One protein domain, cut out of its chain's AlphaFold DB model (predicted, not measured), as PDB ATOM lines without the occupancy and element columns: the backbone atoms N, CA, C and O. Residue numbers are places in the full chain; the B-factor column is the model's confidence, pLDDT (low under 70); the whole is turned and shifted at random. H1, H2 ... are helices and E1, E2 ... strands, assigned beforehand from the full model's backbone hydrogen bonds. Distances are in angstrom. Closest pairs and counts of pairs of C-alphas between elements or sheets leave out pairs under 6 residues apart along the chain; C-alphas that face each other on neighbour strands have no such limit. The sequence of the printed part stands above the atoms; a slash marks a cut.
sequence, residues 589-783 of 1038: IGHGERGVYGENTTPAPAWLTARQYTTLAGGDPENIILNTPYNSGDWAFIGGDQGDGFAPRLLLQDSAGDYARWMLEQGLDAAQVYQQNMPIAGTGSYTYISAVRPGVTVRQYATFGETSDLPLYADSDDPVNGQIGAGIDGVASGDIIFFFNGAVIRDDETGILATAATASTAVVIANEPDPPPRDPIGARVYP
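What this domain is: This is residues 589 to 783 of the 1038 residues of an uncharacterized protein of Chloroflexi bacterium OLB15 (UniProt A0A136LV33). Look first for a long, twisted sheet whose two longest strands, E8 and E9, form a hairpin running along the longest axis of the domain, with the hairpin E6 and E7 beside them. The short strands E2 and E4 lie near the middle of the domain with H1 and long loops around them, while E5 leads into a small head of H2 and H3. The printed part has 195 residues, with three named helices and ten named strands in the order E1 H1 E2 E3 E4 E5 H2 H3 E6 E7 E8 E9 E10. The largest sheet is mixed, in the order E7 E6 E8 E9 E3 E10, and there are two separate two-stranded sheets, E1 with E5 antiparallel and E2 with E4 parallel; the class is mixed, helices and strands, though under half of the residues are in named elements. The whole is compact, with a radius of gyration of the C-alphas of 17.2 A and spans of 57, 39 and 30 A.

How they stand to each other: Begin with E8, residues 736 to 747, and E9, residues 752 to 765, an antiparallel hairpin at 165 degrees; N 743 and O 756 are 2.8 A apart, within hydrogen-bond range. On the other side of E8 look for E6, residues 686 to 692, antiparallel to it at 171 degrees, with N 688 and O 742 2.8 A apart. E7, residues 697 to 703, is an edge strand and forms a hairpin with E6, with N 703 and O 687 2.8 A apart. Beside E9 runs E3, residues 635 to 639, parallel to it at 52 degrees, with N 765 and O 638 2.8 A apart. E10, residues 780 to 782, is the other edge strand, antiparallel to E3, with N 635 and O 782 2.9 A apart. H1, residues 610 to 617, only grazes this sheet, with its residues 610 to 613. Now find E2, residues 625 to 627, and E4, residues 645 to 647, parallel at 38 degrees, with N 647 and O 626 2.8 A apart; residues 645 to 646 of E4 also pair antiparallel with residues 714 to 715. E1, residues 589 to 591, is antiparallel to E5, residues 651 to 654, with N 651 and O 591 2.8 A apart. The closest C-alphas of E1 and E9 are those of Gly 590 and Ala 757, 4.6 A apart. H2, residues 659 to 665, and H3, residues 670 to 674, are close but not clearly touching: their closest C-alphas, those of Ala 660 and Val 673, are 6.4 A apart. Neither is on the large sheet. In H1, H2 and H3 every O i to N i+4 pair is within hydrogen-bond range.

Where its parts are: Find C-alpha 752 at (232.229, 198.589, 271.209); from there E9 runs 41.1 A to C-alpha 765 at (227.170, 167.549, 297.611). E8 measures 35.7 A, E6 19.9 A, E7 16.7 A and E3 13.4 A from first to last C-alpha. H1 spans 10.3 A. E1 begins at C-alpha 589, (236.923, 187.306, 278.098).

The domain as a whole: The two C-alphas farthest apart are those of Glu 749 and Asp 770, 58.0 A. The printed part has no cut. The long links are E1 to H1, H3 to E6, E7 to E8 with 32 residues, and E9 to E10. Look for low confidence at residues 705 to 709 and 767 to 774, where pLDDT is under 70; the mean of the printed part is 87.3.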
ATOM      1  N   ILE A 589     236.975 188.653 277.526       93.88
ATOM      2  CA  ILE A 589     236.923 187.306 278.098       93.88
ATOM      3  C   ILE A 589     235.956 187.323 279.284       93.88
ATOM      4  O   ILE A 589     236.026 188.216 280.133       93.88
ATOM      5  N   GLY A 590     235.047 186.347 279.329       94.31
ATOM      6  CA  GLY A 590     234.082 186.195 280.413       94.31
ATOM      7  C   GLY A 590     234.688 185.496 281.629       94.31
ATOM      8  O   GLY A 590     235.416 184.513 281.496       94.31
ATOM      9  N   HIS A 591     234.332 185.972 282.817       95.25
ATOM     10  CA  HIS A 591     234.710 185.395 284.106       95.25
ATOM     11  C   HIS A 591     233.505 185.291 285.036       95.25
ATOM     12  O   HIS A 591     232.597 186.115 284.972       95.25
ATOM     13  N   GLY A 592     233.504 184.308 285.935       94.31
ATOM     14  CA  GLY A 592     232.643 184.356 287.119       94.31
ATOM     15  C   GLY A 592     233.151 185.377 288.148       94.31
ATOM     16  O   GLY A 592     233.941 186.263 287.821       94.31
ATOM     17  N   GLU A 593     232.762 185.236 289.415       92.25
ATOM     18  CA  GLU A 593     233.292 186.077 290.502       92.25
ATOM     19  C   GLU A 593     234.203 185.267 291.446       92.25
ATOM     20  O   GLU A 593     234.106 184.047 291.561       92.25
ATOM     21  N   ARG A 594     235.147 185.956 292.095       92.12
ATOM     22  CA  ARG A 594     236.073 185.400 293.096       92.12
ATOM     23  C   ARG A 594     235.424 185.419 294.485       92.12
ATOM     24  O   ARG A 594     234.652 186.322 294.786       92.12
ATOM     25  N   GLY A 595     235.797 184.493 295.366       92.25
ATOM     26  CA  GLY A 595     235.210 184.415 296.711       92.25
ATOM     27  C   GLY A 595     233.824 183.752 296.750       92.25
ATOM     28  O   GLY A 595     233.478 182.951 295.885       92.25
ATOM     29  N   VAL A 596     233.051 184.075 297.787       92.81
ATOM     30  CA  VAL A 596     231.696 183.561 298.071       92.81
ATOM     31  C   VAL A 596     230.710 184.733 297.965       92.81
ATOM     32  O   VAL A 596     231.101 185.875 298.208       92.81
ATOM     33  N   TYR A 597     229.456 184.483 297.577       91.00
ATOM     34  CA  TYR A 597     228.471 185.550 297.367       91.00
ATOM     35  C   TYR A 597     228.226 186.351 298.658       91.00
ATOM     36  O   TYR A 597     228.094 185.778 299.735       91.00
ATOM     37  N   GLY A 598     228.213 187.684 298.562       86.44
ATOM     38  CA  GLY A 598     228.105 188.606 299.708       86.44
ATOM     39  C   GLY A 598     229.378 188.758 300.565       86.44
ATOM     40  O   GLY A 598     229.582 189.803 301.189       86.44
ATOM     41  N   GLU A 599     230.279 187.774 300.553       87.44
ATOM     42  CA  GLU A 599     231.402 187.658 301.489       87.44
ATOM     43  C   GLU A 599     232.683 188.363 301.010       87.44
ATOM     44  O   GLU A 599     233.398 187.925 300.100       87.44
ATOM     45  N   ASN A 600     233.027 189.460 301.686       78.12
ATOM     46  CA  ASN A 600     234.076 190.383 301.260       78.12
ATOM     47  C   ASN A 600     235.425 190.133 301.960       78.12
ATOM     48  O   ASN A 600     235.608 190.476 303.127       78.12
ATOM     49  N   THR A 601     236.420 189.638 301.216       75.06
ATOM     50  CA  THR A 601     237.831 189.620 301.653       75.06
ATOM     51  C   THR A 601     238.761 190.134 300.554       75.06
ATOM     52  O   THR A 601     238.478 189.998 299.364       75.06
ATOM     53  N   THR A 602     239.904 190.706 300.946       76.12
ATOM     54  CA  THR A 602     240.872 191.288 300.005       76.12
ATOM     55  C   THR A 602     242.263 190.679 300.209       76.12
ATOM     56  O   THR A 602     242.863 190.916 301.261       76.12
ATOM     57  N   PRO A 603     242.837 189.963 299.219       76.56
ATOM     58  CA  PRO A 603     242.263 189.610 297.914       76.56
ATOM     59  C   PRO A 603     241.345 188.375 297.973       76.56
ATOM     60  O   PRO A 603     241.713 187.361 298.566       76.56
ATOM     61  N   ALA A 604     240.213 188.419 297.267       86.94
ATOM     62  CA  ALA A 604     239.377 187.244 297.036       86.94
ATOM     63  C   ALA A 604     240.068 186.262 296.055       86.94
ATOM     64  O   ALA A 604     240.532 186.681 294.987       86.94
ATOM     65  N   PRO A 605     240.166 184.958 296.375       91.75
ATOM     66  CA  PRO A 605     240.791 183.961 295.510       91.75
ATOM     67  C   PRO A 605     239.801 183.405 294.469       91.75
ATOM     68  O   PRO A 605     238.590 183.426 294.671       91.75
ATOM     69  N   ALA A 606     240.324 182.857 293.367       92.25
ATOM     70  CA  ALA A 606     239.521 182.094 292.400       92.25
ATOM     71  C   ALA A 606     239.266 180.638 292.840       92.25
ATOM     72  O   ALA A 606     238.292 180.035 292.409       92.25
ATOM     73  N   TRP A 607     240.126 180.088 293.706       94.44
ATOM     74  CA  TRP A 607     240.008 178.733 294.251       94.44
ATOM     75  C   TRP A 607     239.981 178.788 295.776       94.44
ATOM     76  O   TRP A 607     240.799 179.486 296.384       94.44
ATOM     77  N   LEU A 608     239.049 178.073 296.400       94.19
ATOM     78  CA  LEU A 608     238.740 178.211 297.824       94.19
ATOM     79  C   LEU A 608     237.994 177.001 298.383       94.19
ATOM     80  O   LEU A 608     237.206 176.376 297.683       94.19
ATOM     81  N   THR A 609     238.181 176.745 299.677       92.88
ATOM     82  CA  THR A 609     237.217 176.007 300.505       92.88
ATOM     83  C   THR A 609     236.328 177.043 301.183       92.88
ATOM     84  O   THR A 609     236.824 177.870 301.954       92.88
ATOM     85  N   ALA A 610     235.032 177.041 300.883       91.62
ATOM     86  CA  ALA A 610     234.146 178.159 301.190       91.62
ATOM     87  C   ALA A 610     233.940 178.346 302.692       91.62
ATOM     88  O   ALA A 610     234.126 179.446 303.196       91.62
ATOM     89  N   ARG A 611     233.745 177.256 303.440       88.50
ATOM     90  CA  ARG A 611     233.676 177.273 304.910       88.50
ATOM     91  C   ARG A 611     234.870 177.988 305.562       88.50
ATOM     92  O   ARG A 611     234.694 178.735 306.522       88.50
ATOM     93  N   GLN A 612     236.084 177.811 305.029       89.50
ATOM     94  CA  GLN A 612     237.274 178.535 305.500       89.50
ATOM     95  C   GLN A 612     237.262 180.007 305.063       89.50
ATOM     96  O   GLN A 612     237.639 180.871 305.854       89.50
ATOM     97  N   TYR A 613     236.855 180.293 303.825       91.12
ATOM     98  CA  TYR A 613     236.751 181.653 303.292       91.12
ATOM     99  C   TYR A 613     235.753 182.496 304.100       91.12
ATOM    100  O   TYR A 613     236.131 183.533 304.642       91.12
ATOM    101  N   THR A 614     234.525 182.009 304.277       89.62
ATOM    102  CA  THR A 614     233.457 182.702 305.007       89.62
ATOM    103  C   THR A 614     233.799 182.883 306.490       89.62
ATOM    104  O   THR A 614     233.627 183.973 307.028       89.62
ATOM    105  N   THR A 615     234.443 181.896 307.132       88.44
ATOM    106  CA  THR A 615     234.980 182.051 308.506       88.44
ATOM    107  C   THR A 615     236.021 183.181 308.619       88.44
ATOM    108  O   THR A 615     236.160 183.788 309.681       88.44
ATOM    109  N   LEU A 616     236.780 183.470 307.553       88.56
ATOM    110  CA  LEU A 616     237.761 184.565 307.519       88.56
ATOM    111  C   LEU A 616     237.140 185.920 307.147       88.56
ATOM    112  O   LEU A 616     237.687 186.950 307.540       88.56
ATOM    113  N   ALA A 617     236.026 185.920 306.412       87.94
ATOM    114  CA  ALA A 617     235.225 187.105 306.112       87.94
ATOM    115  C   ALA A 617     234.376 187.558 307.317       87.94
ATOM    116  O   ALA A 617     234.244 188.756 307.569       87.94
ATOM    117  N   GLY A 618     233.886 186.599 308.110       86.44
ATOM    118  CA  GLY A 618     233.058 186.818 309.297       86.44
ATOM    119  C   GLY A 618     231.572 186.481 309.119       86.44
ATOM    120  O   GLY A 618     230.807 186.741 310.046       86.44
ATOM    121  N   GLY A 619     231.178 185.928 307.967       86.31
ATOM    122  CA  GLY A 619     229.820 185.457 307.685       86.31
ATOM    123  C   GLY A 619     229.501 184.057 308.219       86.31
ATOM    124  O   GLY A 619     230.197 183.526 309.088       86.31
ATOM    125  N   ASP A 620     228.444 183.449 307.674       83.75
ATOM    126  CA  ASP A 620     227.939 182.134 308.088       83.75
ATOM    127  C   ASP A 620     228.713 180.967 307.423       83.75
ATOM    128  O   ASP A 620     228.688 180.821 306.201       83.75
ATOM    129  N   PRO A 621     229.426 180.115 308.187       83.12
ATOM    130  CA  PRO A 621     230.147 178.966 307.643       83.12
ATOM    131  C   PRO A 621     229.264 177.735 307.363       83.12
ATOM    132  O   PRO A 621     229.809 176.726 306.900       83.12
ATOM    133  N   GLU A 622     227.966 177.777 307.682       80.88
ATOM    134  CA  GLU A 622     227.019 176.666 307.509       80.88
ATOM    135  C   GLU A 622     226.083 176.834 306.296       80.88
ATOM    136  O   GLU A 622     225.717 175.819 305.720       80.88
ATOM    137  N   ASN A 623     225.753 178.066 305.880       83.88
ATOM    138  CA  ASN A 623     224.897 178.367 304.717       83.88
ATOM    139  C   ASN A 623     225.705 179.122 303.642       83.88
ATOM    140  O   ASN A 623     226.094 180.273 303.857       83.88
ATOM    141  N   ILE A 624     226.009 178.491 302.503       90.50
ATOM    142  CA  ILE A 624     227.008 178.972 301.536       90.50
ATOM    143  C   ILE A 624     226.432 179.076 300.114       90.50
ATOM    144  O   ILE A 624     226.368 178.111 299.351       90.50
ATOM    145  N   ILE A 625     226.159 180.313 299.695       92.81
ATOM    146  CA  ILE A 625     225.875 180.651 298.295       92.81
ATOM    147  C   ILE A 625     227.197 180.857 297.533       92.81
ATOM    148  O   ILE A 625     227.889 181.866 297.704       92.81
ATOM    149  N   LEU A 626     227.576 179.916 296.664       94.81
ATOM    150  CA  LEU A 626     228.784 180.049 295.840       94.81
ATOM    151  C   LEU A 626     228.570 180.982 294.645       94.81
ATOM    152  O   LEU A 626     227.623 180.827 293.878       94.81
ATOM    153  N   ASN A 627     229.509 181.895 294.405       94.00
ATOM    154  CA  ASN A 627     229.608 182.544 293.099       94.00
ATOM    155  C   ASN A 627     229.953 181.505 292.018       94.00
ATOM    156  O   ASN A 627     230.753 180.595 292.260       94.00
ATOM    157  N   THR A 628     229.415 181.661 290.805       94.31
ATOM    158  CA  THR A 628     229.860 180.858 289.651       94.31
ATOM    159  C   THR A 628     231.374 181.027 289.434       94.31
ATOM    160  O   THR A 628     231.832 182.176 289.457       94.31
ATOM    161  N   PRO A 629     232.149 179.938 289.224       95.94
ATOM    162  CA  PRO A 629     233.612 179.966 289.195       95.94
ATOM    163  C   PRO A 629     234.239 181.051 288.312       95.94
ATOM    164  O   PRO A 629     233.849 181.256 287.163       95.94
ATOM    165  N   TYR A 630     235.262 181.726 288.846       95.31
ATOM    166  CA  TYR A 630     235.941 182.825 288.154       95.31
ATOM    167  C   TYR A 630     236.556 182.404 286.804       95.31
ATOM    168  O   TYR A 630     236.432 183.136 285.821       95.31
ATOM    169  N   ASN A 631     237.210 181.240 286.730       94.31
ATOM    170  CA  ASN A 631     237.752 180.726 285.470       94.31
ATOM    171  C   ASN A 631     236.746 179.781 284.801       94.31
ATOM    172  O   ASN A 631     236.163 178.923 285.466       94.31
ATOM    173  N   SER A 632     236.613 179.884 283.477       92.81
ATOM    174  CA  SER A 632     235.906 178.878 282.680       92.81
ATOM    175  C   SER A 632     236.560 177.501 282.885       92.81
ATOM    176  O   SER A 632     237.789 177.396 282.926       92.81
ATOM    177  N   GLY A 633     235.745 176.461 283.044       92.31
ATOM    178  CA  GLY A 633     236.181 175.080 283.264       92.31
ATOM    179  C   GLY A 633     236.616 174.709 284.684       92.31
ATOM    180  O   GLY A 633     236.952 173.549 284.908       92.31
ATOM    181  N   ASP A 634     236.586 175.627 285.655       94.12
ATOM    182  CA  ASP A 634     236.757 175.259 287.068       94.12
ATOM    183  C   ASP A 634     235.523 174.508 287.611       94.12
ATOM    184  O   ASP A 634     234.387 174.747 287.192       94.12
ATOM    185  N   TRP A 635     235.755 173.611 288.573       93.62
ATOM    186  CA  TRP A 635     234.711 172.889 289.300       93.62
ATOM    187  C   TRP A 635     234.219 173.698 290.504       93.62
ATOM    188  O   TRP A 635     235.022 174.126 291.338       93.62
ATOM    189  N   ALA A 636     232.901 173.812 290.654       94.94
ATOM    190  CA  ALA A 636     232.253 174.141 291.922       94.94
ATOM    191  C   ALA A 636     231.711 172.872 292.604       94.94
ATOM    192  O   ALA A 636     231.310 171.916 291.944       94.94
ATOM    193  N   PHE A 637     231.649 172.883 293.932       93.75
ATOM    194  CA  PHE A 637     230.886 171.914 294.715       93.75
ATOM    195  C   PHE A 637     229.980 172.707 295.649       93.75
ATOM    196  O   PHE A 637     230.483 173.492 296.454       93.75
ATOM    197  N   ILE A 638     228.672 172.543 295.493       92.62
ATOM    198  CA  ILE A 638     227.619 173.324 296.153       92.62
ATOM    199  C   ILE A 638     226.945 172.414 297.176       92.62
ATOM    200  O   ILE A 638     226.676 171.258 296.859       92.62
ATOM    201  N   GLY A 639     226.691 172.891 298.393       89.06
ATOM    202  CA  GLY A 639     225.960 172.088 299.373       89.06
ATOM    203  C   GLY A 639     224.515 171.829 298.938       89.06
ATOM    204  O   GLY A 639     223.897 172.657 298.270       89.06
ATOM    205  N   GLY A 640     223.998 170.649 299.267       84.75
ATOM    206  CA  GLY A 640     222.630 170.226 298.950       84.75
ATOM    207  C   GLY A 640     221.592 170.581 300.016       84.75
ATOM    208  O   GLY A 640     220.464 170.113 299.917       84.75
ATOM    209  N   ASP A 641     221.961 171.345 301.046       78.94
ATOM    210  CA  ASP A 641     221.054 171.701 302.138       78.94
ATOM    211  C   ASP A 641     220.308 173.016 301.854       78.94
ATOM    212  O   ASP A 641     220.765 173.885 301.109       78.94
ATOM    213  N   GLN A 642     219.175 173.199 302.535       78.69
ATOM    214  CA  GLN A 642     218.438 174.461 302.575       78.69
ATOM    215  C   GLN A 642     219.334 175.617 303.053       78.69
ATOM    216  O   GLN A 642     219.769 175.622 304.203       78.69
ATOM    217  N   GLY A 643     219.535 176.625 302.198       80.31
ATOM    218  CA  GLY A 643     220.378 177.799 302.473       80.31
ATOM    219  C   GLY A 643     221.790 177.744 301.873       80.31
ATOM    220  O   GLY A 643     222.459 178.779 301.815       80.31
ATOM    221  N   ASP A 644     222.228 176.588 301.366       88.88
ATOM    222  CA  ASP A 644     223.287 176.525 300.353       88.88
ATOM    223  C   ASP A 644     222.717 176.827 298.958       88.88
ATOM    224  O   ASP A 644     221.505 176.802 298.736       88.88
ATOM    225  N   GLY A 645     223.594 177.122 297.996       92.69
ATOM    226  CA  GLY A 645     223.177 177.383 296.620       92.69
ATOM    227  C   GLY A 645     224.234 178.101 295.787       92.69
ATOM    228  O   GLY A 645     225.439 178.009 296.051       92.69
ATOM    229  N   PHE A 646     223.799 178.845 294.767       94.06
ATOM    230  CA  PHE A 646     224.709 179.570 293.876       94.06
ATOM    231  C   PHE A 646     224.189 180.927 293.390       94.06
ATOM    232  O   PHE A 646     223.000 181.129 293.144       94.06
ATOM    233  N   ALA A 647     225.121 181.855 293.176       93.00
ATOM    234  CA  ALA A 647     224.906 183.165 292.580       93.00
ATOM    235  C   ALA A 647     225.542 183.224 291.174       93.00
ATOM    236  O   ALA A 647     226.773 183.263 291.053       93.00
ATOM    237  N   PRO A 648     224.735 183.259 290.096       90.81
ATOM    238  CA  PRO A 648     225.243 183.459 288.744       90.81
ATOM    239  C   PRO A 648     225.835 184.857 288.563       90.81
ATOM    240  O   PRO A 648     225.146 185.862 288.747       90.81
ATOM    241  N   ARG A 649     227.110 184.932 288.171       89.69
ATOM    242  CA  ARG A 649     227.806 186.193 287.872       89.69
ATOM    243  C   ARG A 649     228.555 186.102 286.548       89.69
ATOM    244  O   ARG A 649     229.014 185.031 286.147       89.69
ATOM    245  N   LEU A 650     228.684 187.249 285.885       92.88
ATOM    246  CA  LEU A 650     229.536 187.419 284.717       92.88
ATOM    247  C   LEU A 650     230.248 188.771 284.795       92.88
ATOM    248  O   LEU A 650     229.610 189.820 284.866       92.88
ATOM    249  N   LEU A 651     231.572 188.715 284.782       93.44
ATOM    250  CA  LEU A 651     232.500 189.836 284.760       93.44
ATOM    251  C   LEU A 651     233.378 189.733 283.507       93.44
ATOM    252  O   LEU A 651     233.448 188.684 282.862       93.44
ATOM    253  N   LEU A 652     234.044 190.830 283.155       93.81
ATOM    254  CA  LEU A 652     234.850 190.952 281.946       93.81
ATOM    255  C   LEU A 652     236.324 191.216 282.268       93.81
ATOM    256  O   LEU A 652     236.667 192.151 282.998       93.81
ATOM    257  N   GLN A 653     237.195 190.455 281.610       94.06
ATOM    258  CA  GLN A 653     238.579 190.833 281.344       94.06
ATOM    259  C   GLN A 653     238.665 191.410 279.924       94.06
ATOM    260  O   GLN A 653     238.162 190.816 278.978       94.06
ATOM    261  N   ASP A 654     239.368 192.530 279.757       93.94
ATOM    262  CA  ASP A 654     239.701 193.097 278.446       93.94
ATOM    263  C   ASP A 654     241.185 192.850 278.141       93.94
ATOM    264  O   ASP A 654     242.063 193.230 278.920       93.94
ATOM    265  N   SER A 655     241.461 192.187 277.019       92.44
ATOM    266  CA  SER A 655     242.817 191.873 276.549       92.44
ATOM    267  C   SER A 655     243.422 192.938 275.622       92.44
ATOM    268  O   SER A 655     244.644 192.973 275.459       92.44
ATOM    269  N   ALA A 656     242.602 193.826 275.050       91.56
ATOM    270  CA  ALA A 656     243.036 194.943 274.204       91.56
ATOM    271  C   ALA A 656     243.231 196.243 275.008       91.56
ATOM    272  O   ALA A 656     244.132 197.033 274.720       91.56
ATOM    273  N   GLY A 657     242.424 196.440 276.052       91.56
ATOM    274  CA  GLY A 657     242.487 197.577 276.971       91.56
ATOM    275  C   GLY A 657     241.710 198.815 276.509       91.56
ATOM    276  O   GLY A 657     242.053 199.927 276.924       91.56
ATOM    277  N   ASP A 658     240.715 198.650 275.634       90.81
ATOM    278  CA  ASP A 658     239.820 199.711 275.151       90.81
ATOM    279  C   ASP A 658     238.544 199.822 276.006       90.81
ATOM    280  O   ASP A 658     238.234 200.915 276.483       90.81
ATOM    281  N   TYR A 659     237.874 198.703 276.311       91.44
ATOM    282  CA  TYR A 659     236.753 198.651 277.262       91.44
ATOM    283  C   TYR A 659     237.230 199.006 278.675       91.44
ATOM    284  O   TYR A 659     236.618 199.824 279.359       91.44
ATOM    285  N   ALA A 660     238.391 198.485 279.084       92.94
ATOM    286  CA  ALA A 660     239.011 198.823 280.367       92.94
ATOM    287  C   ALA A 660     239.309 200.325 280.510       92.94
ATOM    288  O   ALA A 660     239.204 200.879 281.604       92.94
ATOM    289  N   ARG A 661     239.663 201.005 279.412       92.31
ATOM    290  CA  ARG A 661     239.901 202.455 279.403       92.31
ATOM    291  C   ARG A 661     238.600 203.234 279.535       92.31
ATOM    292  O   ARG A 661     238.530 204.135 280.362       92.31
ATOM    293  N   TRP A 662     237.577 202.851 278.775       90.31
ATOM    294  CA  TRP A 662     236.250 203.454 278.873       90.31
ATOM    295  C   TRP A 662     235.652 203.290 280.276       90.31
ATOM    296  O   TRP A 662     235.210 204.274 280.856       90.31
ATOM    297  N   MET A 663     235.745 202.107 280.894       91.06
ATOM    298  CA  MET A 663     235.267 201.897 282.269       91.06
ATOM    299  C   MET A 663     235.969 202.807 283.295       91.06
ATOM    300  O   MET A 663     235.318 203.312 284.208       91.06
ATOM    301  N   LEU A 664     237.271 203.077 283.134       93.12
ATOM    302  CA  LEU A 664     237.996 204.057 283.960       93.12
ATOM    303  C   LEU A 664     237.527 205.499 283.707       93.12
ATOM    304  O   LEU A 664     237.487 206.304 284.637       93.12
ATOM    305  N   GLU A 665     237.160 205.836 282.469       91.31
ATOM    306  CA  GLU A 665     236.594 207.141 282.100       91.31
ATOM    307  C   GLU A 665     235.158 207.320 282.639       91.31
ATOM    308  O   GLU A 665     234.803 208.427 283.043       91.31
ATOM    309  N   GLN A 666     234.388 206.230 282.772       87.38
ATOM    310  CA  GLN A 666     233.106 206.178 283.497       87.38
ATOM    311  C   GLN A 666     233.262 206.130 285.034       87.38
ATOM    312  O   GLN A 666     232.271 206.198 285.760       87.38
ATOM    313  N   GLY A 667     234.492 206.050 285.553       90.50
ATOM    314  CA  GLY A 667     234.787 206.132 286.987       90.50
ATOM    315  C   GLY A 667     234.800 204.807 287.759       90.50
ATOM    316  O   GLY A 667     234.737 204.845 288.989       90.50
ATOM    317  N   LEU A 668     234.909 203.655 287.083       89.94
ATOM    318  CA  LEU A 668     235.178 202.362 287.732       89.94
ATOM    319  C   LEU A 668     236.502 202.415 288.519       89.94
ATOM    320  O   LEU A 668     237.460 203.059 288.081       89.94
ATOM    321  N   ASP A 669     236.598 201.713 289.654       89.31
ATOM    322  CA  ASP A 669     237.869 201.629 290.382       89.31
ATOM    323  C   ASP A 669     238.913 200.879 289.536       89.31
ATOM    324  O   ASP A 669     238.696 199.756 289.070       89.31
ATOM    325  N   ALA A 670     240.096 201.476 289.394       89.25
ATOM    326  CA  ALA A 670     241.242 200.825 288.778       89.25
ATOM    327  C   ALA A 670     241.600 199.498 289.465       89.25
ATOM    328  O   ALA A 670     242.111 198.601 288.801       89.25
ATOM    329  N   ALA A 671     241.293 199.324 290.756       86.25
ATOM    330  CA  ALA A 671     241.429 198.039 291.439       86.25
ATOM    331  C   ALA A 671     240.603 196.919 290.778       86.25
ATOM    332  O   ALA A 671     241.118 195.811 290.647       86.25
ATOM    333  N   GLN A 672     239.380 197.196 290.311       85.06
ATOM    334  CA  GLN A 672     238.536 196.213 289.615       85.06
ATOM    335  C   GLN A 672     239.124 195.852 288.245       85.06
ATOM    336  O   GLN A 672     239.193 194.676 287.891       85.06
ATOM    337  N   VAL A 673     239.649 196.848 287.520       87.81
ATOM    338  CA  VAL A 673     240.360 196.646 286.244       87.81
ATOM    339  C   VAL A 673     241.626 195.801 286.438       87.81
ATOM    340  O   VAL A 673     241.836 194.834 285.709       87.81
ATOM    341  N   TYR A 674     242.447 196.096 287.453       85.44
ATOM    342  CA  TYR A 674     243.646 195.306 287.774       85.44
ATOM    343  C   TYR A 674     243.330 193.886 288.271       85.44
ATOM    344  O   TYR A 674     244.165 192.998 288.116       85.44
ATOM    345  N   GLN A 675     242.154 193.666 288.866       82.81
ATOM    346  CA  GLN A 675     241.670 192.345 289.288       82.81
ATOM    347  C   GLN A 675     240.971 191.561 288.168       82.81
ATOM    348  O   GLN A 675     240.644 190.398 288.391       82.81
ATOM    349  N   GLN A 676     240.777 192.176 286.991       87.69
ATOM    350  CA  GLN A 676     240.069 191.602 285.838       87.69
ATOM    351  C   GLN A 676     238.576 191.317 286.130       87.69
ATOM    352  O   GLN A 676     237.953 190.455 285.520       87.69
ATOM    353  N   ASN A 677     238.004 192.100 287.053       87.25
ATOM    354  CA  ASN A 677     236.645 191.992 287.585       87.25
ATOM    355  C   ASN A 677     235.773 193.179 287.108       87.25
ATOM    356  O   ASN A 677     235.222 193.914 287.930       87.25
ATOM    357  N   MET A 678     235.700 193.451 285.799       92.06
ATOM    358  CA  MET A 678     234.919 194.596 285.296       92.06
ATOM    359  C   MET A 678     233.450 194.208 285.061       92.06
ATOM    360  O   MET A 678     233.204 193.171 284.448       92.06
ATOM    361  N   PRO A 679     232.466 195.020 285.487       91.94
ATOM    362  CA  PRO A 679     231.060 194.750 285.205       91.94
ATOM    363  C   PRO A 679     230.713 195.016 283.732       91.94
ATOM    364  O   PRO A 679     231.417 195.742 283.020       91.94
ATOM    365  N   ILE A 680     229.595 194.440 283.288       90.75
ATOM    366  CA  ILE A 680     229.022 194.637 281.950       90.75
ATOM    367  C   ILE A 680     228.221 195.945 281.935       90.75
ATOM    368  O   ILE A 680     227.333 196.147 282.763       90.75
ATOM    369  N   ALA A 681     228.540 196.827 280.990       86.56
ATOM    370  CA  ALA A 681     227.938 198.146 280.828       86.56
ATOM    371  C   ALA A 681     227.782 198.509 279.336       86.56
ATOM    372  O   ALA A 681     228.292 197.812 278.457       86.56
ATOM    373  N   GLY A 682     227.065 199.600 279.060       82.31
ATOM    374  CA  GLY A 682     226.691 200.057 277.712       82.31
ATOM    375  C   GLY A 682     225.174 200.029 277.539       82.31
ATOM    376  O   GLY A 682     224.498 199.207 278.154       82.31
ATOM    377  N   THR A 683     224.609 200.947 276.757       78.44
ATOM    378  CA  THR A 683     223.144 201.138 276.680       78.44
ATOM    379  C   THR A 683     222.390 199.994 275.999       78.44
ATOM    380  O   THR A 683     221.202 199.821 276.274       78.44
ATOM    381  N   GLY A 684     223.062 199.216 275.142       86.81
ATOM    382  CA  GLY A 684     222.529 198.019 274.479       86.81
ATOM    383  C   GLY A 684     223.167 196.706 274.950       86.81
ATOM    384  O   GLY A 684     222.941 195.669 274.325       86.81
ATOM    385  N   SER A 685     223.978 196.742 276.012       91.75
ATOM    386  CA  SER A 685     224.627 195.566 276.603       91.75
ATOM    387  C   SER A 685     223.696 194.830 277.569       91.75
ATOM    388  O   SER A 685     222.865 195.463 278.217       91.75
ATOM    389  N   TYR A 686     223.848 193.514 277.721       93.81
ATOM    390  CA  TYR A 686     223.124 192.702 278.713       93.81
ATOM    391  C   TYR A 686     223.744 191.304 278.885       93.81
ATOM    392  O   TYR A 686     224.522 190.830 278.053       93.81
ATOM    393  N   THR A 687     223.375 190.637 279.979       94.38
ATOM    394  CA  THR A 687     223.874 189.315 280.380       94.38
ATOM    395  C   THR A 687     222.792 188.255 280.205       94.38
ATOM    396  O   THR A 687     221.705 188.411 280.752       94.38
ATOM    397  N   TYR A 688     223.107 187.155 279.526       96.06
ATOM    398  CA  TYR A 688     222.378 185.889 279.590       96.06
ATOM    399  C   TYR A 688     222.938 185.021 280.717       96.06
ATOM    400  O   TYR A 688     224.139 184.750 280.760       96.06
ATOM    401  N   ILE A 689     222.062 184.546 281.597       94.88
ATOM    402  CA  ILE A 689     222.372 183.536 282.611       94.88
ATOM    403  C   ILE A 689     221.685 182.222 282.238       94.88
ATOM    404  O   ILE A 689     220.530 182.213 281.795       94.88
ATOM    405  N   SER A 690     222.383 181.103 282.431       95.88
ATOM    406  CA  SER A 690     221.804 179.759 282.428       95.88
ATOM    407  C   SER A 690     222.548 178.828 283.385       95.88
ATOM    408  O   SER A 690     223.767 178.696 283.326       95.88
ATOM    409  N   ALA A 691     221.793 178.169 284.259       96.12
ATOM    410  CA  ALA A 691     222.219 177.092 285.142       96.12
ATOM    411  C   ALA A 691     221.289 175.897 284.900       96.12
ATOM    412  O   ALA A 691     220.075 176.025 285.088       96.12
ATOM    413  N   VAL A 692     221.821 174.769 284.421       95.25
ATOM    414  CA  VAL A 692     221.006 173.654 283.899       95.25
ATOM    415  C   VAL A 692     221.539 172.278 284.310       95.25
ATOM    416  O   VAL A 692     222.746 172.041 284.265       95.25
ATOM    417  N   ARG A 693     220.632 171.360 284.656       91.75
ATOM    418  CA  ARG A 693     220.854 169.903 284.607       91.75
ATOM    419  C   ARG A 693     220.437 169.402 283.202       91.75
ATOM    420  O   ARG A 693     219.820 170.157 282.445       91.75
ATOM    421  N   PRO A 694     220.755 168.169 282.775       86.56
ATOM    422  CA  PRO A 694     220.274 167.657 281.489       86.56
ATOM    423  C   PRO A 694     218.744 167.473 281.506       86.56
ATOM    424  O   PRO A 694     218.232 166.584 282.172       86.56
ATOM    425  N   GLY A 695     218.009 168.324 280.785       84.75
ATOM    426  CA  GLY A 695     216.535 168.371 280.783       84.75
ATOM    427  C   GLY A 695     215.950 169.467 281.688       84.75
ATOM    428  O   GLY A 695     215.045 170.188 281.265       84.75
ATOM    429  N   VAL A 696     216.520 169.684 282.879       92.31
ATOM    430  CA  VAL A 696     216.013 170.662 283.866       92.31
ATOM    431  C   VAL A 696     216.781 171.987 283.834       92.31
ATOM    432  O   VAL A 696     218.007 172.038 283.899       92.31
ATOM    433  N   THR A 697     216.056 173.100 283.798       93.00
ATOM    434  CA  THR A 697     216.596 174.462 283.887       93.00
ATOM    435  C   THR A 697     216.453 174.982 285.313       93.00
ATOM    436  O   THR A 697     215.343 175.299 285.732       93.00
ATOM    437  N   VAL A 698     217.564 175.088 286.047       92.81
ATOM    438  CA  VAL A 698     217.582 175.537 287.451       92.81
ATOM    439  C   VAL A 698     217.430 177.058 287.541       92.81
ATOM    440  O   VAL A 698     216.671 177.580 288.356       92.81
ATOM    441  N   ARG A 699     218.135 177.796 286.675       92.75
ATOM    442  CA  ARG A 699     218.065 179.261 286.632       92.75
ATOM    443  C   ARG A 699     218.324 179.787 285.226       92.75
ATOM    444  O   ARG A 699     219.357 179.474 284.646       92.75
ATOM    445  N   GLN A 700     217.436 180.618 284.691       93.25
ATOM    446  CA  GLN A 700     217.594 181.278 283.393       93.25
ATOM    447  C   GLN A 700     216.920 182.651 283.374       93.25
ATOM    448  O   GLN A 700     215.737 182.787 283.691       93.25
ATOM    449  N   TYR A 701     217.667 183.671 282.956       92.81
ATOM    450  CA  TYR A 701     217.160 185.019 282.696       92.81
ATOM    451  C   TYR A 701     218.182 185.837 281.895       92.81
ATOM    452  O   TYR A 701     219.391 185.626 282.011       92.81
ATOM    453  N   ALA A 702     217.698 186.827 281.143       93.81
ATOM    454  CA  ALA A 702     218.529 187.950 280.720       93.81
ATOM    455  C   ALA A 702     218.483 189.042 281.807       93.81
ATOM    456  O   ALA A 702     217.442 189.222 282.439       93.81
ATOM    457  N   THR A 703     219.567 189.781 282.044       90.44
ATOM    458  CA  THR A 703     219.608 190.906 283.003       90.44
ATOM    459  C   THR A 703     220.487 192.057 282.510       90.44
ATOM    460  O   THR A 703     221.382 191.853 281.687       90.44
ATOM    461  N   PHE A 704     220.234 193.271 283.006       82.69
ATOM    462  CA  PHE A 704     221.047 194.456 282.735       82.69
ATOM    463  C   PHE A 704     221.761 194.961 283.996       82.69
ATOM    464  O   PHE A 704     221.117 195.443 284.929       82.69
ATOM    465  N   GLY A 705     223.097 194.913 283.985       67.06
ATOM    466  CA  GLY A 705     223.933 195.353 285.104       67.06
ATOM    467  C   GLY A 705     223.746 194.505 286.368       67.06
ATOM    468  O   GLY A 705     223.318 193.352 286.308       67.06
ATOM    469  N   GLU A 706     224.076 195.082 287.525       58.78
ATOM    470  CA  GLU A 706     223.835 194.466 288.834       58.78
ATOM    471  C   GLU A 706     222.558 195.042 289.462       58.78
ATOM    472  O   GLU A 706     222.491 196.220 289.820       58.78
ATOM    473  N   THR A 707     221.526 194.206 289.579       57.81
ATOM    474  CA  THR A 707     220.187 194.582 290.055       57.81
ATOM    475  C   THR A 707     220.035 194.218 291.534       57.81
ATOM    476  O   THR A 707     219.802 193.058 291.873       57.81
ATOM    477  N   SER A 708     220.197 195.190 292.433       52.72
ATOM    478  CA  SER A 708     220.207 194.959 293.889       52.72
ATOM    479  C   SER A 708     218.821 194.791 294.534       52.72
ATOM    480  O   SER A 708     218.726 194.501 295.726       52.72
ATOM    481  N   ASP A 709     217.744 194.955 293.768       63.94
ATOM    482  CA  ASP A 709     216.349 194.861 294.210       63.94
ATOM    483  C   ASP A 709     215.753 193.441 294.137       63.94
ATOM    484  O   ASP A 709     214.719 193.178 294.758       63.94
ATOM    485  N   LEU A 710     216.418 192.490 293.469       71.19
ATOM    486  CA  LEU A 710     215.960 191.102 293.324       71.19
ATOM    487  C   LEU A 710     217.009 190.071 293.781       71.19
ATOM    488  O   LEU A 710     218.193 190.228 293.486       71.19
ATOM    489  N   PRO A 711     216.594 188.963 294.430       73.12
ATOM    490  CA  PRO A 711     217.476 187.834 294.680       73.12
ATOM    491  C   PRO A 711     217.641 187.059 293.365       73.12
ATOM    492  O   PRO A 711     216.700 186.435 292.864       73.12
ATOM    493  N   LEU A 712     218.826 187.163 292.762       83.06
ATOM    494  CA  LEU A 712     219.159 186.481 291.503       83.06
ATOM    495  C   LEU A 712     219.929 185.168 291.695       83.06
ATOM    496  O   LEU A 712     219.989 184.363 290.766       83.06
ATOM    497  N   TYR A 713     220.434 184.921 292.905       87.81
ATOM    498  CA  TYR A 713     220.894 183.599 293.317       87.81
ATOM    499  C   TYR A 713     219.742 182.573 293.307       87.81
ATOM    500  O   TYR A 713     218.568 182.929 293.130       87.81
ATOM    501  N   ALA A 714     220.104 181.303 293.456       89.38
ATOM    502  CA  ALA A 714     219.208 180.172 293.657       89.38
ATOM    503  C   ALA A 714     219.658 179.407 294.908       89.38
ATOM    504  O   ALA A 714     220.867 179.220 295.085       89.38
ATOM    505  N   ASP A 715     218.708 178.990 295.744       88.88
ATOM    506  CA  ASP A 715     218.962 178.010 296.806       88.88
ATOM    507  C   ASP A 715     219.035 176.599 296.188       88.88
ATOM    508  O   ASP A 715     218.467 176.353 295.120       88.88
ATOM    509  N   SER A 716     219.703 175.663 296.863       89.00
ATOM    510  CA  SER A 716     219.682 174.239 296.500       89.00
ATOM    511  C   SER A 716     218.326 173.562 296.777       89.00
ATOM    512  O   SER A 716     218.127 172.458 296.293       89.00
ATOM    513  N   ASP A 717     217.398 174.213 297.499       85.62
ATOM    514  CA  ASP A 717     216.015 173.754 297.737       85.62
ATOM    515  C   ASP A 717     214.937 174.538 296.941       85.62
ATOM    516  O   ASP A 717     213.782 174.611 297.365       85.62
ATOM    517  N   ASP A 718     215.283 175.154 295.797       88.31
ATOM    518  CA  ASP A 718     214.335 175.820 294.875       88.31
ATOM    519  C   ASP A 718     213.628 174.784 293.961       88.31
ATOM    520  O   ASP A 718     214.279 174.245 293.064       88.31
ATOM    521  N   PRO A 719     212.300 174.531 294.079       87.75
ATOM    522  CA  PRO A 719     211.580 173.530 293.273       87.75
ATOM    523  C   PRO A 719     211.366 173.899 291.790       87.75
ATOM    524  O   PRO A 719     210.474 173.347 291.136       87.75
ATOM    525  N   VAL A 720     212.114 174.871 291.254       90.88
ATOM    526  CA  VAL A 720     212.188 175.257 289.830       90.88
ATOM    527  C   VAL A 720     210.817 175.411 289.156       90.88
ATOM    528  O   VAL A 720     210.569 174.941 288.043       90.88
ATOM    529  N   ASN A 721     209.893 176.096 289.841       89.81
ATOM    530  CA  ASN A 721     208.506 176.310 289.403       89.81
ATOM    531  C   ASN A 721     207.734 175.017 289.028       89.81
ATOM    532  O   ASN A 721     206.824 175.076 288.197       89.81
ATOM    533  N   GLY A 722     208.068 173.856 289.602       87.81
ATOM    534  CA  GLY A 722     207.370 172.592 289.332       87.81
ATOM    535  C   GLY A 722     207.574 172.068 287.905       87.81
ATOM    536  O   GLY A 722     206.623 171.617 287.264       87.81
ATOM    537  N   GLN A 723     208.798 172.177 287.388       92.31
ATOM    538  CA  GLN A 723     209.197 171.635 286.087       92.31
ATOM    539  C   GLN A 723     209.113 170.095 286.053       92.31
ATOM    540  O   GLN A 723     209.259 169.436 287.082       92.31
ATOM    541  N   ILE A 724     208.845 169.502 284.886       91.81
ATOM    542  CA  ILE A 724     208.795 168.042 284.732       91.81
ATOM    543  C   ILE A 724     210.190 167.475 284.995       91.81
ATOM    544  O   ILE A 724     211.185 168.008 284.506       91.81
ATOM    545  N   GLY A 725     210.263 166.400 285.779       89.38
ATOM    546  CA  GLY A 725     211.543 165.789 286.106       89.38
ATOM    547  C   GLY A 725     212.449 166.674 286.967       89.38
ATOM    548  O   GLY A 725     213.656 166.558 286.834       89.38
ATOM    549  N   ALA A 726     211.902 167.582 287.783       89.12
ATOM    550  CA  ALA A 726     212.686 168.512 288.600       89.12
ATOM    551  C   ALA A 726     213.255 167.922 289.901       89.12
ATOM    552  O   ALA A 726     214.271 168.416 290.382       89.12
ATOM    553  N   GLY A 727     212.577 166.942 290.499       87.69
ATOM    554  CA  GLY A 727     212.782 166.614 291.910       87.69
ATOM    555  C   GLY A 727     212.025 167.585 292.822       87.69
ATOM    556  O   GLY A 727     211.859 168.762 292.506       87.69
ATOM    557  N   ILE A 728     211.535 167.098 293.966       80.50
ATOM    558  CA  ILE A 728     210.771 167.930 294.915       80.50
ATOM    559  C   ILE A 728     211.604 169.071 295.518       80.50
ATOM    560  O   ILE A 728     211.071 170.156 295.736       80.50
ATOM    561  N   ASP A 729     212.902 168.833 295.710       77.94
ATOM    562  CA  ASP A 729     213.877 169.805 296.213       77.94
ATOM    563  C   ASP A 729     214.632 170.528 295.064       77.94
ATOM    564  O   ASP A 729     215.486 171.368 295.312       77.94
ATOM    565  N   GLY A 730     214.325 170.227 293.792       82.06
ATOM    566  CA  GLY A 730     214.883 170.885 292.595       82.06
ATOM    567  C   GLY A 730     216.298 170.461 292.173       82.06
ATOM    568  O   GLY A 730     216.545 170.237 290.978       82.06
ATOM    569  N   VAL A 731     217.230 170.323 293.123       87.31
ATOM    570  CA  VAL A 731     218.544 169.687 292.910       87.31
ATOM    571  C   VAL A 731     218.933 168.796 294.094       87.31
ATOM    572  O   VAL A 731     218.853 169.194 295.251       87.31
ATOM    573  N   ALA A 732     219.387 167.577 293.815       85.62
ATOM    574  CA  ALA A 732     219.753 166.583 294.823       85.62
ATOM    575  C   ALA A 732     221.273 166.345 294.876       85.62
ATOM    576  O   ALA A 732     221.993 166.568 293.903       85.62
ATOM    577  N   SER A 733     221.791 165.843 296.002       85.44
ATOM    578  CA  SER A 733     223.213 165.471 296.116       85.44
ATOM    579  C   SER A 733     223.617 164.505 294.997       85.44
ATOM    580  O   SER A 733     222.966 163.493 294.778       85.44
ATOM    581  N   GLY A 734     224.719 164.785 294.304       84.31
ATOM    582  CA  GLY A 734     225.149 164.064 293.107       84.31
ATOM    583  C   GLY A 734     224.630 164.650 291.790       84.31
ATOM    584  O   GLY A 734     225.042 164.172 290.732       84.31
ATOM    585  N   ASP A 735     223.786 165.684 291.802       89.31
ATOM    586  CA  ASP A 735     223.433 166.411 290.582       89.31
ATOM    587  C   ASP A 735     224.599 167.212 290.005       89.31
ATOM    588  O   ASP A 735     225.523 167.629 290.708       89.31
ATOM    589  N   ILE A 736     224.523 167.430 288.690       90.81
ATOM    590  CA  ILE A 736     225.501 168.181 287.907       90.81
ATOM    591  C   ILE A 736     224.800 169.378 287.278       90.81
ATOM    592  O   ILE A 736     223.882 169.207 286.475       90.81
ATOM    593  N   ILE A 737     225.267 170.578 287.618       95.12
ATOM    594  CA  ILE A 737     224.761 171.835 287.064       95.12
ATOM    595  C   ILE A 737     225.820 172.402 286.120       95.12
ATOM    596  O   ILE A 737     226.968 172.619 286.510       95.12
ATOM    597  N   PHE A 738     225.434 172.669 284.879       96.88
ATOM    598  CA  PHE A 738     226.244 173.418 283.926       96.88
ATOM    599  C   PHE A 738     225.892 174.893 284.032       96.88
ATOM    600  O   PHE A 738     224.729 175.273 283.870       96.88
ATOM    601  N   PHE A 739     226.899 175.721 284.296       97.62
ATOM    602  CA  PHE A 739     226.779 177.169 284.238       97.62
ATOM    603  C   PHE A 739     227.215 177.650 282.862       97.62
ATOM    604  O   PHE A 739     228.344 177.393 282.443       97.62
ATOM    605  N   PHE A 740     226.331 178.377 282.192       97.50
ATOM    606  CA  PHE A 740     226.529 178.980 280.883       97.50
ATOM    607  C   PHE A 740     226.138 180.459 280.975       97.50
ATOM    608  O   PHE A 740     224.965 180.817 280.860       97.50
ATOM    609  N   ASN A 741     227.125 181.325 281.222       95.88
ATOM    610  CA  ASN A 741     226.906 182.761 281.393       95.88
ATOM    611  C   ASN A 741     227.509 183.510 280.200       95.88
ATOM    612  O   ASN A 741     228.711 183.412 279.938       95.88
ATOM    613  N   GLY A 742     226.681 184.273 279.486       96.19
ATOM    614  CA  GLY A 742     227.050 185.011 278.278       96.19
ATOM    615  C   GLY A 742     226.758 186.505 278.381       96.19
ATOM    616  O   GLY A 742     225.808 186.912 279.040       96.19
ATOM    617  N   ALA A 743     227.549 187.331 277.708       95.62
ATOM    618  CA  ALA A 743     227.349 188.768 277.587       95.62
ATOM    619  C   ALA A 743     227.224 189.158 276.117       95.62
ATOM    620  O   ALA A 743     228.057 188.771 275.293       95.62
ATOM    621  N   VAL A 744     226.238 189.999 275.827       95.69
ATOM    622  CA  VAL A 744     226.213 190.832 274.627       95.69
ATOM    623  C   VAL A 744     226.633 192.233 275.059       95.69
ATOM    624  O   VAL A 744     226.053 192.792 275.988       95.69
ATOM    625  N   ILE A 745     227.660 192.790 274.422       92.94
ATOM    626  CA  ILE A 745     228.165 194.135 274.690       92.94
ATOM    627  C   ILE A 745     227.869 194.993 273.459       92.94
ATOM    628  O   ILE A 745     228.408 194.728 272.381       92.94
ATOM    629  N   ARG A 746     227.023 196.015 273.626       89.75
ATOM    630  CA  ARG A 746     226.754 197.048 272.617       89.75
ATOM    631  C   ARG A 746     226.725 198.422 273.282       89.75
ATOM    632  O   ARG A 746     225.866 198.695 274.124       89.75
ATOM    633  N   ASP A 747     227.636 199.295 272.870       83.56
ATOM    634  CA  ASP A 747     227.681 200.687 273.315       83.56
ATOM    635  C   ASP A 747     227.875 201.657 272.137       83.56
ATOM    636  O   ASP A 747     228.900 201.635 271.452       83.56
ATOM    637  N   ASP A 748     226.885 202.529 271.922       79.50
ATOM    638  CA  ASP A 748     226.867 203.510 270.827       79.50
ATOM    639  C   ASP A 748     227.884 204.654 271.014       79.50
ATOM    640  O   ASP A 748     228.265 205.301 270.036       79.50
ATOM    641  N   GLU A 749     228.321 204.941 272.250       78.06
ATOM    642  CA  GLU A 749     229.255 206.045 272.526       78.06
ATOM    643  C   GLU A 749     230.700 205.685 272.153       78.06
ATOM    644  O   GLU A 749     231.428 206.507 271.588       78.06
ATOM    645  N   THR A 750     231.113 204.449 272.440       79.38
ATOM    646  CA  THR A 750     232.436 203.903 272.097       79.38
ATOM    647  C   THR A 750     232.472 203.184 270.753       79.38
ATOM    648  O   THR A 750     233.540 203.097 270.141       79.38
ATOM    649  N   GLY A 751     231.337 202.651 270.292       85.38
ATOM    650  CA  GLY A 751     231.275 201.719 269.167       85.38
ATOM    651  C   GLY A 751     231.790 200.315 269.505       85.38
ATOM    652  O   GLY A 751     232.151 199.571 268.591       85.38
ATOM    653  N   ILE A 752     231.866 199.948 270.791       87.75
ATOM    654  CA  ILE A 752     232.229 198.589 271.209       87.75
ATOM    655  C   ILE A 752     231.044 197.657 270.933       87.75
ATOM    656  O   ILE A 752     229.971 197.790 271.523       87.75
ATOM    657  N   LEU A 753     231.279 196.694 270.042       92.00
ATOM    658  CA  LEU A 753     230.392 195.578 269.730       92.00
ATOM    659  C   LEU A 753     231.163 194.285 269.994       92.00
ATOM    660  O   LEU A 753     232.151 194.009 269.311       92.00
ATOM    661  N   ALA A 754     230.750 193.510 270.995       94.38
ATOM    662  CA  ALA A 754     231.437 192.280 271.378       94.38
ATOM    663  C   ALA A 754     230.502 191.270 272.053       94.38
ATOM    664  O   ALA A 754     229.448 191.612 272.582       94.38
ATOM    665  N   THR A 755     230.942 190.017 272.082       96.38
ATOM    666  CA  THR A 755     230.348 188.942 272.884       96.38
ATOM    667  C   THR A 755     231.419 188.321 273.764       96.38
ATOM    668  O   THR A 755     232.553 188.140 273.316       96.38
ATOM    669  N   ALA A 756     231.051 187.940 274.981       95.88
ATOM    670  CA  ALA A 756     231.901 187.173 275.886       95.88
ATOM    671  C   ALA A 756     231.078 186.056 276.533       95.88
ATOM    672  O   ALA A 756     229.870 186.201 276.703       95.88
ATOM    673  N   ALA A 757     231.716 184.956 276.921       96.12
ATOM    674  CA  ALA A 757     231.078 183.908 277.709       96.12
ATOM    675  C   ALA A 757     232.076 183.259 278.668       96.12
ATOM    676  O   ALA A 757     233.277 183.233 278.398       96.12
ATOM    677  N   THR A 758     231.555 182.707 279.760       94.94
ATOM    678  CA  THR A 758     232.244 181.740 280.620       94.94
ATOM    679  C   THR A 758     231.325 180.548 280.838       94.94
ATOM    680  O   THR A 758     230.100 180.703 280.898       94.94
ATOM    681  N   ALA A 759     231.905 179.361 280.971       96.19
ATOM    682  CA  ALA A 759     231.154 178.173 281.327       96.19
ATOM    683  C   ALA A 759     231.929 177.287 282.302       96.19
ATOM    684  O   ALA A 759     233.149 177.169 282.237       96.19
ATOM    685  N   SER A 760     231.218 176.688 283.245       95.88
ATOM    686  CA  SER A 760     231.796 175.891 284.332       95.88
ATOM    687  C   SER A 760     230.805 174.823 284.782       95.88
ATOM    688  O   SER A 760     229.657 174.800 284.332       95.88
ATOM    689  N   THR A 761     231.247 173.913 285.646       94.50
ATOM    690  CA  THR A 761     230.410 172.807 286.119       94.50
ATOM    691  C   THR A 761     230.398 172.772 287.639       94.50
ATOM    692  O   THR A 761     231.441 172.923 288.277       94.50
ATOM    693  N   ALA A 762     229.223 172.555 288.216       94.19
ATOM    694  CA  ALA A 762     229.056 172.287 289.632       94.19
ATOM    695  C   ALA A 762     228.601 170.851 289.888       94.19
ATOM    696  O   ALA A 762     227.890 170.262 289.073       94.19
ATOM    697  N   VAL A 763     228.973 170.336 291.056       91.56
ATOM    698  CA  VAL A 763     228.407 169.129 291.666       91.56
ATOM    699  C   VAL A 763     227.656 169.538 292.928       91.56
ATOM    700  O   VAL A 763     228.201 170.289 293.738       91.56
ATOM    701  N   VAL A 764     226.440 169.040 293.130       90.56
ATOM    702  CA  VAL A 764     225.736 169.188 294.414       90.56
ATOM    703  C   VAL A 764     226.234 168.104 295.376       90.56
ATOM    704  O   VAL A 764     226.355 166.944 294.983       90.56
ATOM    705  N   ILE A 765     226.559 168.453 296.621       87.06
ATOM    706  CA  ILE A 765     227.170 167.549 297.611       87.06
ATOM    707  C   ILE A 765     226.386 167.503 298.927       87.06
ATOM    708  O   ILE A 765     225.955 168.529 299.447       87.06
ATOM    709  N   ALA A 766     226.251 166.307 299.502       76.88
ATOM    710  CA  ALA A 766     225.648 166.113 300.817       76.88
ATOM    711  C   ALA A 766     226.529 166.685 301.944       76.88
ATOM    712  O   ALA A 766     227.719 166.358 302.056       76.88
ATOM    713  N   ASN A 767     225.918 167.488 302.815       62.59
ATOM    714  CA  ASN A 767     226.554 168.056 304.003       62.59
ATOM    715  C   ASN A 767     226.338 167.211 305.262       62.59
ATOM    716  O   ASN A 767     227.248 167.114 306.078       62.59
ATOM    717  N   GLU A 768     225.165 166.607 305.462       55.62
ATOM    718  CA  GLU A 768     224.862 165.800 306.652       55.62
ATOM    719  C   GLU A 768     224.903 164.278 306.370       55.62
ATOM    720  O   GLU A 768     224.802 163.864 305.215       55.62
ATOM    721  N   PRO A 769     225.140 163.414 307.384       45.59
ATOM    722  CA  PRO A 769     225.484 162.010 307.151       45.59
ATOM    723  C   PRO A 769     224.356 161.010 307.484       45.59
ATOM    724  O   PRO A 769     224.345 160.468 308.587       45.59
ATOM    725  N   ASP A 770     223.470 160.714 306.524       45.44
ATOM    726  CA  ASP A 770     222.880 159.370 306.293       45.44
ATOM    727  C   ASP A 770     221.793 159.397 305.191       45.44
ATOM    728  O   ASP A 770     220.759 160.039 305.390       45.44
ATOM    729  N   PRO A 771     221.892 158.556 304.144       53.53
ATOM    730  CA  PRO A 771     223.049 158.254 303.294       53.53
ATOM    731  C   PRO A 771     222.970 159.032 301.949       53.53
ATOM    732  O   PRO A 771     221.941 159.645 301.667       53.53
ATOM    733  N   PRO A 772     223.988 158.982 301.063       51.59
ATOM    734  CA  PRO A 772     225.340 158.430 301.226       51.59
ATOM    735  C   PRO A 772     226.289 159.476 301.885       51.59
ATOM    736  O   PRO A 772     225.797 160.456 302.443       51.59
ATOM    737  N   PRO A 773     227.621 159.268 302.011       52.31
ATOM    738  CA  PRO A 773     228.390 159.964 303.047       52.31
ATOM    739  C   PRO A 773     228.754 161.417 302.699       52.31
ATOM    740  O   PRO A 773     229.291 161.689 301.627       52.31
ATOM    741  N   ARG A 774     228.567 162.306 303.690       62.94
ATOM    742  CA  ARG A 774     229.029 163.707 303.741       62.94
ATOM    743  C   ARG A 774     230.372 163.933 303.045       62.94
ATOM    744  O   ARG A 774     231.373 163.304 303.407       62.94
ATOM    745  N   ASP A 775     230.426 164.931 302.166       73.81
ATOM    746  CA  ASP A 775     231.688 165.412 301.607       73.81
ATOM    747  C   ASP A 775     232.563 166.030 302.728       73.81
ATOM    748  O   ASP A 775     232.140 166.969 303.409       73.81
ATOM    749  N   PRO A 776     233.792 165.524 302.963       73.62
ATOM    750  CA  PRO A 776     234.620 165.944 304.094       73.62
ATOM    751  C   PRO A 776     235.336 167.291 303.885       73.62
ATOM    752  O   PRO A 776     236.006 167.765 304.804       73.62
ATOM    753  N   ILE A 777     235.242 167.889 302.693       83.38
ATOM    754  CA  ILE A 777     235.791 169.211 302.354       83.38
ATOM    755  C   ILE A 777     234.671 170.267 302.373       83.38
ATOM    756  O   ILE A 777     234.914 171.405 302.782       83.38
ATOM    757  N   GLY A 778     233.456 169.887 301.970       86.12
ATOM    758  CA  GLY A 778     232.302 170.778 301.845       86.12
ATOM    759  C   GLY A 778     232.413 171.734 300.652       86.12
ATOM    760  O   GLY A 778     233.252 171.545 299.762       86.12
ATOM    761  N   ALA A 779     231.560 172.763 300.631       91.31
ATOM    762  CA  ALA A 779     231.451 173.690 299.506       91.31
ATOM    763  C   ALA A 779     232.796 174.352 299.142       91.31
ATOM    764  O   ALA A 779     233.548 174.813 300.012       91.31
ATOM    765  N   ARG A 780     233.132 174.369 297.846       93.56
ATOM    766  CA  ARG A 780     234.460 174.772 297.337       93.56
ATOM    767  C   ARG A 780     234.448 175.093 295.842       93.56
ATOM    768  O   ARG A 780     233.582 174.625 295.112       93.56
ATOM    769  N   VAL A 781     235.466 175.823 295.391       95.69
ATOM    770  CA  VAL A 781     235.785 176.026 293.967       95.69
ATOM    771  C   VAL A 781     237.239 175.628 293.731       95.69
ATOM    772  O   VAL A 781     238.127 176.126 294.429       95.69
ATOM    773  N   TYR A 782     237.493 174.739 292.770       93.69
ATOM    774  CA  TYR A 782     238.821 174.192 292.472       93.69
ATOM    775  C   TYR A 782     239.045 173.965 290.967       93.69
ATOM    776  O   TYR A 782     238.093 173.706 290.232       93.69
ATOM    777  N   PRO A 783     240.306 173.992 290.504       91.62
ATOM    778  CA  PRO A 783     240.632 173.720 289.112       91.62
ATOM    779  C   PRO A 783     240.583 172.213 288.802       91.62
ATOM    780  O   PRO A 783     240.803 171.392 289.706       91.62
TER     781      PRO A 783